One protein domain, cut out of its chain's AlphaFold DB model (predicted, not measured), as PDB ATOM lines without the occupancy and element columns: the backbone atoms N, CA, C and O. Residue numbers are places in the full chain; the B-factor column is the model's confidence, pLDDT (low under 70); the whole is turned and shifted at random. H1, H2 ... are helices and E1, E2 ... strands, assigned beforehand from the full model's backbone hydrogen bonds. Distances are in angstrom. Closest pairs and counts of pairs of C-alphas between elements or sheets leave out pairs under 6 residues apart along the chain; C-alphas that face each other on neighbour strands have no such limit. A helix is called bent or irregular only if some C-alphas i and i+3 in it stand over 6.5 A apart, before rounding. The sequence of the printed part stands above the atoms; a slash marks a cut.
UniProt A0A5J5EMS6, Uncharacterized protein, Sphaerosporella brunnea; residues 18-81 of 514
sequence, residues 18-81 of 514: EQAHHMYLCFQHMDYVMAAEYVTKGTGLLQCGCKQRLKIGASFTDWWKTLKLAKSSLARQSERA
ATOM      1  N   GLU A  18      48.334 -16.248   8.315       66.69
ATOM      2  CA  GLU A  18      47.827 -16.555   9.655       66.69
ATOM      3  C   GLU A  18      46.435 -17.216   9.643       66.69
ATOM      4  O   GLU A  18      46.155 -18.067  10.487       66.69
ATOM      5  N   GLN A  19      45.559 -16.866   8.695       73.81
ATOM      6  CA  GLN A  19      44.203 -17.425   8.559       73.81
ATOM      7  C   GLN A  19      44.210 -18.821   7.923       73.81
ATOM      8  O   GLN A  19      43.390 -19.663   8.290       73.81
ATOM      9  N   ALA A  20      45.188 -19.115   7.057       81.44
ATOM     10  CA  ALA A  20      45.305 -20.412   6.386       81.44
ATOM     11  C   ALA A  20      45.392 -21.599   7.371       81.44
ATOM     12  O   ALA A  20      44.885 -22.680   7.087       81.44
ATOM     13  N   HIS A  21      45.961 -21.395   8.566       83.62
ATOM     14  CA  HIS A  21      46.110 -22.440   9.589       83.62
ATOM     15  C   HIS A  21      44.813 -22.829  10.320       83.62
ATOM     16  O   HIS A  21      44.823 -23.777  11.111       83.62
ATOM     17  N   HIS A  22      43.715 -22.105  10.085       88.94
ATOM     18  CA  HIS A  22      42.388 -22.413  10.623       88.94
ATOM     19  C   HIS A  22      41.404 -22.891   9.542       88.94
ATOM     20  O   HIS A  22      40.251 -23.155   9.872       88.94
ATOM     21  N   MET A  23      41.844 -23.026   8.286       92.25
ATOM     22  CA  MET A  23      41.024 -23.491   7.162       92.25
ATOM     23  C   MET A  23      41.066 -25.020   7.057       92.25
ATOM     24  O   MET A  23      42.141 -25.617   7.011       92.25
ATOM     25  N   TYR A  24      39.899 -25.659   6.985       93.12
ATOM     26  CA  TYR A  24      39.764 -27.111   6.858       93.12
ATOM     27  C   TYR A  24      38.789 -27.463   5.734       93.12
ATOM     28  O   TYR A  24      37.768 -26.798   5.571       93.12
ATOM     29  N   LEU A  25      39.082 -28.521   4.975       94.38
ATOM     30  CA  LEU A  25      38.198 -28.993   3.910       94.38
ATOM     31  C   LEU A  25      36.898 -29.563   4.499       94.38
ATOM     32  O   LEU A  25      36.873 -30.637   5.104       94.38
ATOM     33  N   CYS A  26      35.795 -28.854   4.290       96.88
ATOM     34  CA  CYS A  26      34.471 -29.273   4.700       96.88
ATOM     35  C   CYS A  26      33.913 -30.352   3.754       96.88
ATOM     36  O   CYS A  26      33.364 -30.010   2.717       96.88
ATOM     37  N   PHE A  27      33.960 -31.641   4.109       92.06
ATOM     38  CA  PHE A  27      33.475 -32.753   3.269       92.06
ATOM     39  C   PHE A  27      32.015 -32.637   2.810       92.06
ATOM     40  O   PHE A  27      31.660 -33.197   1.782       92.06
ATOM     41  N   GLN A  28      31.168 -31.924   3.553       94.81
ATOM     42  CA  GLN A  28      29.772 -31.718   3.161       94.81
ATOM     43  C   GLN A  28      29.612 -30.637   2.085       94.81
ATOM     44  O   GLN A  28      28.700 -30.715   1.273       94.81
ATOM     45  N   HIS A  29      30.495 -29.636   2.080       93.69
ATOM     46  CA  HIS A  29      30.424 -28.486   1.174       93.69
ATOM     47  C   HIS A  29      31.506 -28.526   0.086       93.69
ATOM     48  O   HIS A  29      31.487 -27.704  -0.818       93.69
ATOM     49  N   MET A  30      32.440 -29.480   0.178       93.50
ATOM     50  CA  MET A  30      33.612 -29.631  -0.689       93.50
ATOM     51  C   MET A  30      34.447 -28.348  -0.826       93.50
ATOM     52  O   MET A  30      35.104 -28.139  -1.840       93.50
ATOM     53  N   ASP A  31      34.457 -27.521   0.222       94.38
ATOM     54  CA  ASP A  31      35.146 -26.229   0.252       94.38
ATOM     55  C   ASP A  31      35.963 -26.058   1.543       94.38
ATOM     56  O   ASP A  31      35.679 -26.695   2.563       94.38
ATOM     57  N   TYR A  32      36.994 -25.215   1.512       93.50
ATOM     58  CA  TYR A  32      37.794 -24.889   2.685       93.50
ATOM     59  C   TYR A  32      37.059 -23.876   3.557       93.50
ATOM     60  O   TYR A  32      36.849 -22.729   3.177       93.50
ATOM     61  N   VAL A  33      36.716 -24.291   4.773       94.38
ATOM     62  CA  VAL A  33      35.968 -23.474   5.727       94.38
ATOM     63  C   VAL A  33      36.793 -23.278   6.992       94.38
ATOM     64  O   VAL A  33      37.434 -24.206   7.494       94.38
ATOM     65  N   MET A  34      36.772 -22.061   7.526       94.12
ATOM     66  CA  MET A  34      37.461 -21.738   8.769       94.12
ATOM     67  C   MET A  34      36.820 -22.469   9.958       94.12
ATOM     68  O   MET A  34      35.597 -22.615  10.037       94.12
ATOM     69  N   ALA A  35      37.631 -22.923  10.913       95.94
ATOM     70  CA  ALA A  35      37.127 -23.424  12.186       95.94
ATOM     71  C   ALA A  35      36.396 -22.305  12.944       95.94
ATOM     72  O   ALA A  35      36.941 -21.226  13.137       95.94
ATOM     73  N   ALA A  36      35.178 -22.576  13.401       96.25
ATOM     74  CA  ALA A  36      34.444 -21.724  14.332       96.25
ATOM     75  C   ALA A  36      34.810 -22.048  15.786       96.25
ATOM     76  O   ALA A  36      34.963 -21.151  16.609       96.25
ATOM     77  N   GLU A  37      34.996 -23.332  16.102       96.88
ATOM     78  CA  GLU A  37      35.371 -23.778  17.441       96.88
ATOM     79  C   GLU A  37      36.176 -25.082  17.400       96.88
ATOM     80  O   GLU A  37      35.891 -25.996  16.627       96.88
ATOM     81  N   TYR A  38      37.148 -25.223  18.298       96.00
ATOM     82  CA  TYR A  38      37.804 -26.502  18.561       96.00
ATOM     83  C   TYR A  38      37.158 -27.215  19.754       96.00
ATOM     84  O   TYR A  38      37.487 -26.936  20.907       96.00
ATOM     85  N   VAL A  39      36.261 -28.165  19.500       93.81
ATOM     86  CA  VAL A  39      35.531 -28.884  20.558       93.81
ATOM     87  C   VAL A  39      36.475 -29.787  21.366       93.81
ATOM     88  O   VAL A  39      36.489 -29.747  22.593       93.81
ATOM     89  N   THR A  40      37.319 -30.568  20.687       94.62
ATOM     90  CA  THR A  40      38.330 -31.448  21.304       94.62
ATOM     91  C   THR A  40      39.637 -31.416  20.502       94.62
ATOM     92  O   THR A  40      39.710 -30.794  19.446       94.62
ATOM     93  N   LYS A  41      40.689 -32.126  20.950       88.94
ATOM     94  CA  LYS A  41      41.914 -32.324  20.139       88.94
ATOM     95  C   LYS A  41      41.627 -32.991  18.787       88.94
ATOM     96  O   LYS A  41      42.371 -32.792  17.833       88.94
ATOM     97  N   GLY A  42      40.576 -33.808  18.744       92.25
ATOM     98  CA  GLY A  42      40.194 -34.618  17.598       92.25
ATOM     99  C   GLY A  42      39.039 -34.040  16.788       92.25
ATOM    100  O   GLY A  42      38.597 -34.687  15.845       92.25
ATOM    101  N   THR A  43      38.447 -32.910  17.181       95.38
ATOM    102  CA  THR A  43      37.153 -32.477  16.634       95.38
ATOM    103  C   THR A  43      36.994 -30.968  16.693       95.38
ATOM    104  O   THR A  43      37.207 -30.369  17.746       95.38
ATOM    105  N   GLY A  44      36.547 -30.364  15.596       96.06
ATOM    106  CA  GLY A  44      36.168 -28.956  15.541       96.06
ATOM    107  C   GLY A  44      34.857 -28.747  14.799       96.06
ATOM    108  O   GLY A  44      34.426 -29.594  14.018       96.06
ATOM    109  N   LEU A  45      34.218 -27.627  15.101       97.56
ATOM    110  CA  LEU A  45      33.056 -27.097  14.412       97.56
ATOM    111  C   LEU A  45      33.552 -26.060  13.404       97.56
ATOM    112  O   LEU A  45      34.311 -25.164  13.777       97.56
ATOM    113  N   LEU A  46      33.164 -26.188  12.141       97.25
ATOM    114  CA  LEU A  46      33.492 -25.227  11.088       97.25
ATOM    115  C   LEU A  46      32.448 -24.101  11.044       97.25
ATOM    116  O   LEU A  46      31.325 -24.285  11.508       97.25
ATOM    117  N   GLN A  47      32.793 -22.947  10.467       96.25
ATOM    118  CA  GLN A  47      31.869 -21.809  10.318       96.25
ATOM    119  C   GLN A  47      30.606 -22.144   9.513       96.25
ATOM    120  O   GLN A  47      29.563 -21.543   9.734       96.25
ATOM    121  N   CYS A  48      30.666 -23.151   8.642       96.81
ATOM    122  CA  CYS A  48      29.510 -23.676   7.917       96.81
ATOM    123  C   CYS A  48      28.584 -24.564   8.776       96.81
ATOM    124  O   CYS A  48      27.634 -25.138   8.255       96.81
ATOM    125  N   GLY A  49      28.871 -24.735  10.071       97.44
ATOM    126  CA  GLY A  49      28.094 -25.560  11.002       97.44
ATOM    127  C   GLY A  49      28.458 -27.049  11.005       97.44
ATOM    128  O   GLY A  49      28.018 -27.786  11.887       97.44
ATOM    129  N   CYS A  50      29.296 -27.518  10.076       97.56
ATOM    130  CA  CYS A  50      29.709 -28.920  10.030       97.56
ATOM    131  C   CYS A  50      30.705 -29.256  11.148       97.56
ATOM    132  O   CYS A  50      31.690 -28.548  11.374       97.56
ATOM    133  N   LYS A  51      30.493 -30.396  11.811       97.38
ATOM    134  CA  LYS A  51      31.416 -30.946  12.809       97.38
ATOM    135  C   LYS A  51      32.364 -31.935  12.140       97.38
ATOM    136  O   LYS A  51      31.920 -32.891  11.512       97.38
ATOM    137  N   GLN A  52      33.668 -31.730  12.291       95.81
ATOM    138  CA  GLN A  52      34.682 -32.543  11.627       95.81
ATOM    139  C   GLN A  52      35.750 -33.064  12.570       95.81
ATOM    140  O   GLN A  52      36.087 -32.435  13.574       95.81
ATOM    141  N   ARG A  53      36.326 -34.215  12.204       92.81
ATOM    142  CA  ARG A  53      37.481 -34.776  12.894       92.81
ATOM    143  C   ARG A  53      38.738 -33.998  12.501       92.81
ATOM    144  O   ARG A  53      39.227 -34.133  11.386       92.81
ATOM    145  N   LEU A  54      39.265 -33.209  13.428       87.25
ATOM    146  CA  LEU A  54      40.495 -32.442  13.243       87.25
ATOM    147  C   LEU A  54      41.664 -33.188  13.886       87.25
ATOM    148  O   LEU A  54      41.491 -33.864  14.895       87.25
ATOM    149  N   LYS A  55      42.860 -33.088  13.315       82.19
ATOM    150  CA  LYS A  55      44.069 -33.707  13.871       82.19
ATOM    151  C   LYS A  55      44.936 -32.620  14.500       82.19
ATOM    152  O   LYS A  55      45.812 -32.086  13.841       82.19
ATOM    153  N   ILE A  56      44.650 -32.243  15.747       83.69
ATOM    154  CA  ILE A  56      45.464 -31.255  16.475       83.69
ATOM    155  C   ILE A  56      46.483 -31.986  17.346       83.69
ATOM    156  O   ILE A  56      46.120 -32.612  18.346       83.69
ATOM    157  N   GLY A  57      47.763 -31.862  16.996       77.69
ATOM    158  CA  GLY A  57      48.883 -32.438  17.741       77.69
ATOM    159  C   GLY A  57      49.058 -33.944  17.530       77.69
ATOM    160  O   GLY A  57      49.646 -34.604  18.382       77.69
ATOM    161  N   ALA A  58      48.516 -34.490  16.438       72.19
ATOM    162  CA  ALA A  58      48.686 -35.886  16.041       72.19
ATOM    163  C   ALA A  58      49.871 -36.077  15.076       72.19
ATOM    164  O   ALA A  58      50.403 -37.180  14.985       72.19
ATOM    165  N   SER A  59      50.295 -35.020  14.382       62.34
ATOM    166  CA  SER A  59      51.507 -35.002  13.566       62.34
ATOM    167  C   SER A  59      52.618 -34.201  14.241       62.34
ATOM    168  O   SER A  59      52.379 -33.154  14.846       62.34
ATOM    169  N   PHE A  60      53.866 -34.635  14.053       43.97
ATOM    170  CA  PHE A  60      55.055 -33.840  14.382       43.97
ATOM    171  C   PHE A  60      55.139 -32.531  13.574       43.97
ATOM    172  O   PHE A  60      55.883 -31.628  13.954       43.97
ATOM    173  N   THR A  61      54.361 -32.420  12.492       49.62
ATOM    174  CA  THR A  61      54.228 -31.224  11.647       49.62
ATOM    175  C   THR A  61      53.036 -30.338  12.014       49.62
ATOM    176  O   THR A  61      52.839 -29.302  11.379       49.62
ATOM    177  N   ASP A  62      52.239 -30.705  13.024       65.62
ATOM    178  CA  ASP A  62      51.085 -29.896  13.403       65.62
ATOM    179  C   ASP A  62      51.548 -28.571  14.014       65.62
ATOM    180  O   ASP A  62      52.230 -28.516  15.041       65.62
ATOM    181  N   TRP A  63      51.111 -27.479  13.391       66.88
ATOM    182  CA  TRP A  63      51.403 -26.105  13.802       66.88
ATOM    183  C   TRP A  63      50.934 -25.809  15.235       66.88
ATOM    184  O   TRP A  63      51.520 -24.980  15.936       66.88
ATOM    185  N   TRP A  64      49.928 -26.544  15.717       79.81
ATOM    186  CA  TRP A  64      49.397 -26.432  17.071       79.81
ATOM    187  C   TRP A  64      49.704 -27.684  17.893       79.81
ATOM    188  O   TRP A  64      48.987 -28.681  17.843       79.81
ATOM    189  N   LYS A  65      50.732 -27.601  18.744       80.81
ATOM    190  CA  LYS A  65      51.122 -28.698  19.650       80.81
ATOM    191  C   LYS A  65      50.076 -29.017  20.724       80.81
ATOM    192  O   LYS A  65      50.110 -30.085  21.328       80.81
ATOM    193  N   THR A  66      49.172 -28.081  21.018       88.25
ATOM    194  CA  THR A  66      48.119 -28.261  22.026       88.25
ATOM    195  C   THR A  66      46.815 -27.597  21.593       88.25
ATOM    196  O   THR A  66      46.818 -26.537  20.968       88.25
ATOM    197  N   LEU A  67      45.687 -28.181  22.013       88.88
ATOM    198  CA  LEU A  67      44.345 -27.614  21.829       88.88
ATOM    199  C   LEU A  67      44.232 -26.186  22.390       88.88
ATOM    200  O   LEU A  67      43.567 -25.340  21.801       88.88
ATOM    201  N   LYS A  68      44.918 -25.900  23.505       91.44
ATOM    202  CA  LYS A  68      44.930 -24.574  24.142       91.44
ATOM    203  C   LYS A  68      45.506 -23.497  23.216       91.44
ATOM    204  O   LYS A  68      44.939 -22.410  23.126       91.44
ATOM    205  N   LEU A  69      46.600 -23.802  22.511       87.75
ATOM    206  CA  LEU A  69      47.210 -22.876  21.550       87.75
ATOM    207  C   LEU A  69      46.301 -22.644  20.339       87.75
ATOM    208  O   LEU A  69      46.107 -21.494  19.954       87.75
ATOM    209  N   ALA A  70      45.689 -23.709  19.809       87.88
ATOM    210  CA  ALA A  70      44.744 -23.610  18.696       87.88
ATOM    211  C   ALA A  70      43.539 -22.715  19.050       87.88
ATOM    212  O   ALA A  70      43.222 -21.792  18.303       87.88
ATOM    213  N   LYS A  71      42.930 -22.916  20.232       93.50
ATOM    214  CA  LYS A  71      41.831 -22.070  20.739       93.50
ATOM    215  C   LYS A  71      42.242 -20.608  20.913       93.50
ATOM    216  O   LYS A  71      41.515 -19.718  20.491       93.50
ATOM    217  N   SER A  72      43.413 -20.362  21.503       90.62
ATOM    218  CA  SER A  72      43.906 -18.994  21.737       90.62
ATOM    219  C   SER A  72      44.187 -18.256  20.425       90.62
ATOM    220  O   SER A  72      43.948 -17.058  20.320       90.62
ATOM    221  N   SER A  73      44.696 -18.963  19.410       91.12
ATOM    222  CA  SER A  73      44.896 -18.393  18.076       91.12
ATOM    223  C   SER A  73      43.572 -18.032  17.410       91.12
ATOM    224  O   SER A  73      43.424 -16.910  16.932       91.12
ATOM    225  N   LEU A  74      42.597 -18.947  17.461       92.81
ATOM    226  CA  LEU A  74      41.277 -18.730  16.879       92.81
ATOM    227  C   LEU A  74      40.552 -17.542  17.528       92.81
ATOM    228  O   LEU A  74      40.024 -16.695  16.816       92.81
ATOM    229  N   ALA A  75      40.613 -17.416  18.858       92.69
ATOM    230  CA  ALA A  75      40.022 -16.289  19.584       92.69
ATOM    231  C   ALA A  75      40.579 -14.932  19.119       92.69
ATOM    232  O   ALA A  75      39.810 -14.018  18.834       92.69
ATOM    233  N   ARG A  76      41.904 -14.824  18.939       90.75
ATOM    234  CA  ARG A  76      42.536 -13.600  18.414       90.75
ATOM    235  C   ARG A  76      42.089 -13.273  16.991       90.75
ATOM    236  O   ARG A  76      41.974 -12.100  16.650       90.75
ATOM    237  N   GLN A  77      41.845 -14.281  16.152       88.12
ATOM    238  CA  GLN A  77      41.294 -14.038  14.816       88.12
ATOM    239  C   GLN A  77      39.851 -13.548  14.877       88.12
ATOM    240  O   GLN A  77      39.510 -12.595  14.181       88.12
ATOM    241  N   SER A  78      39.030 -14.138  15.747       88.25
ATOM    242  CA  SER A  78      37.656 -13.686  15.965       88.25
ATOM    243  C   SER A  78      37.587 -12.256  16.508       88.25
ATOM    244  O   SER A  78      36.722 -11.498  16.085       88.25
ATOM    245  N   GLU A  79      38.489 -11.859  17.411       89.19
ATOM    246  CA  GLU A  79      38.582 -10.476  17.904       89.19
ATOM    247  C   GLU A  79      38.959  -9.503  16.783       89.19
ATOM    248  O   GLU A  79      38.263  -8.515  16.571       89.19
ATOM    249  N   ARG A  80      39.993  -9.810  15.989       86.75
ATOM    250  CA  ARG A  80      40.390  -8.963  14.849       86.75
ATOM    251  C   ARG A  80      39.268  -8.785  13.827       86.75
ATOM    252  O   ARG A  80      39.076  -7.681  13.331       86.75
ATOM    253  N   ALA A  81      38.510  -9.844  13.543       85.81
ATOM    254  CA  ALA A  81      37.374  -9.776  12.627       85.81
ATOM    255  C   ALA A  81      36.273  -8.818  13.119       85.81
ATOM    256  O   ALA A  81      35.600  -8.201  12.301       85.81
TER     257      ALA A  81
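Overview. This is residues 18 to 81 of the 514 residues of an uncharacterized protein of Sphaerosporella brunnea (UniProt A0A5J5EMS6). A small meander of three strands, twisted and bent along its long strand E2, has one helix, H1, packed on E2, and a long looping stretch without named elements leads from the last strand to that helix. E2 pairs with E1 over its first part and with E3 further along. The printed part has 64 residues, with three named strands and then one named helix along the chain, E1 E2 E3 H1. The sheet has the order E1, E2, E3, antiparallel throughout, and the class is mixed, helices and strands. The whole is compact and rounded, with a radius of gyration of the C-alphas of 11.0 A and spans of 28 by 28 by 19 A.

Arrangement. E1, residues 23 to 26, is an edge strand and the antiparallel neighbour of E2, residues 31 to 40. They form a hairpin with a tight link; N 24 and O 33, 2.9 A apart, are within hydrogen-bond range. The pairing on E2 is staggered: residues 31 to 34 pair with E1, and residues 35 to 40 with E3, residues 43 to 46, the other edge strand. E2 bends by 73 degrees at residue 37. E2 and E3 form a second antiparallel hairpin with a tight link, at 133 degrees between their directions; N 45 and O 37 are 2.8 A apart, and N 36 and O 45 also 2.8 A, both within hydrogen-bond range. The meander, each strand the antiparallel neighbour of the one before, is only just strongly twisted, with C-alphas up to 4.5 A off its best plane. The closest C-alphas of E1 and E3 are those of Cys 26 and Leu 46, 7.6 A apart. Residues 44 to 45 of E3 pair with residues 51 to 52, antiparallel. H1, residues 67 to 81, is on the sheet; its closest C-alpha pair with E2 is Tyr 38 and Lys 71, 6.4 A. In H1 every O i to N i+4 pair is within hydrogen-bond range.

Along the chain. E1 begins at C-alpha 23 (41.024, -23.491, 7.162) and is 9.1 A long from first to last C-alpha. E2 is 21.9 A long, from Asp 31 to Thr 40, and E3 is 9.8 A long, from Thr 43 to Leu 46. H1 is 21.2 A long, from C-alpha 67 at (44.345, -27.614, 21.829) to C-alpha 81 at (37.374, -9.776, 12.627).

Size, cuts and confidence. The printed part has no cut. The two C-alphas farthest apart are those of Phe 60 and Ala 81, at 29.9 A. The link from E3 to H1, residues 47 to 66, is long. Mean pLDDT of the printed part is 87.9; residue 18 and residues 59 to 63 are under 70.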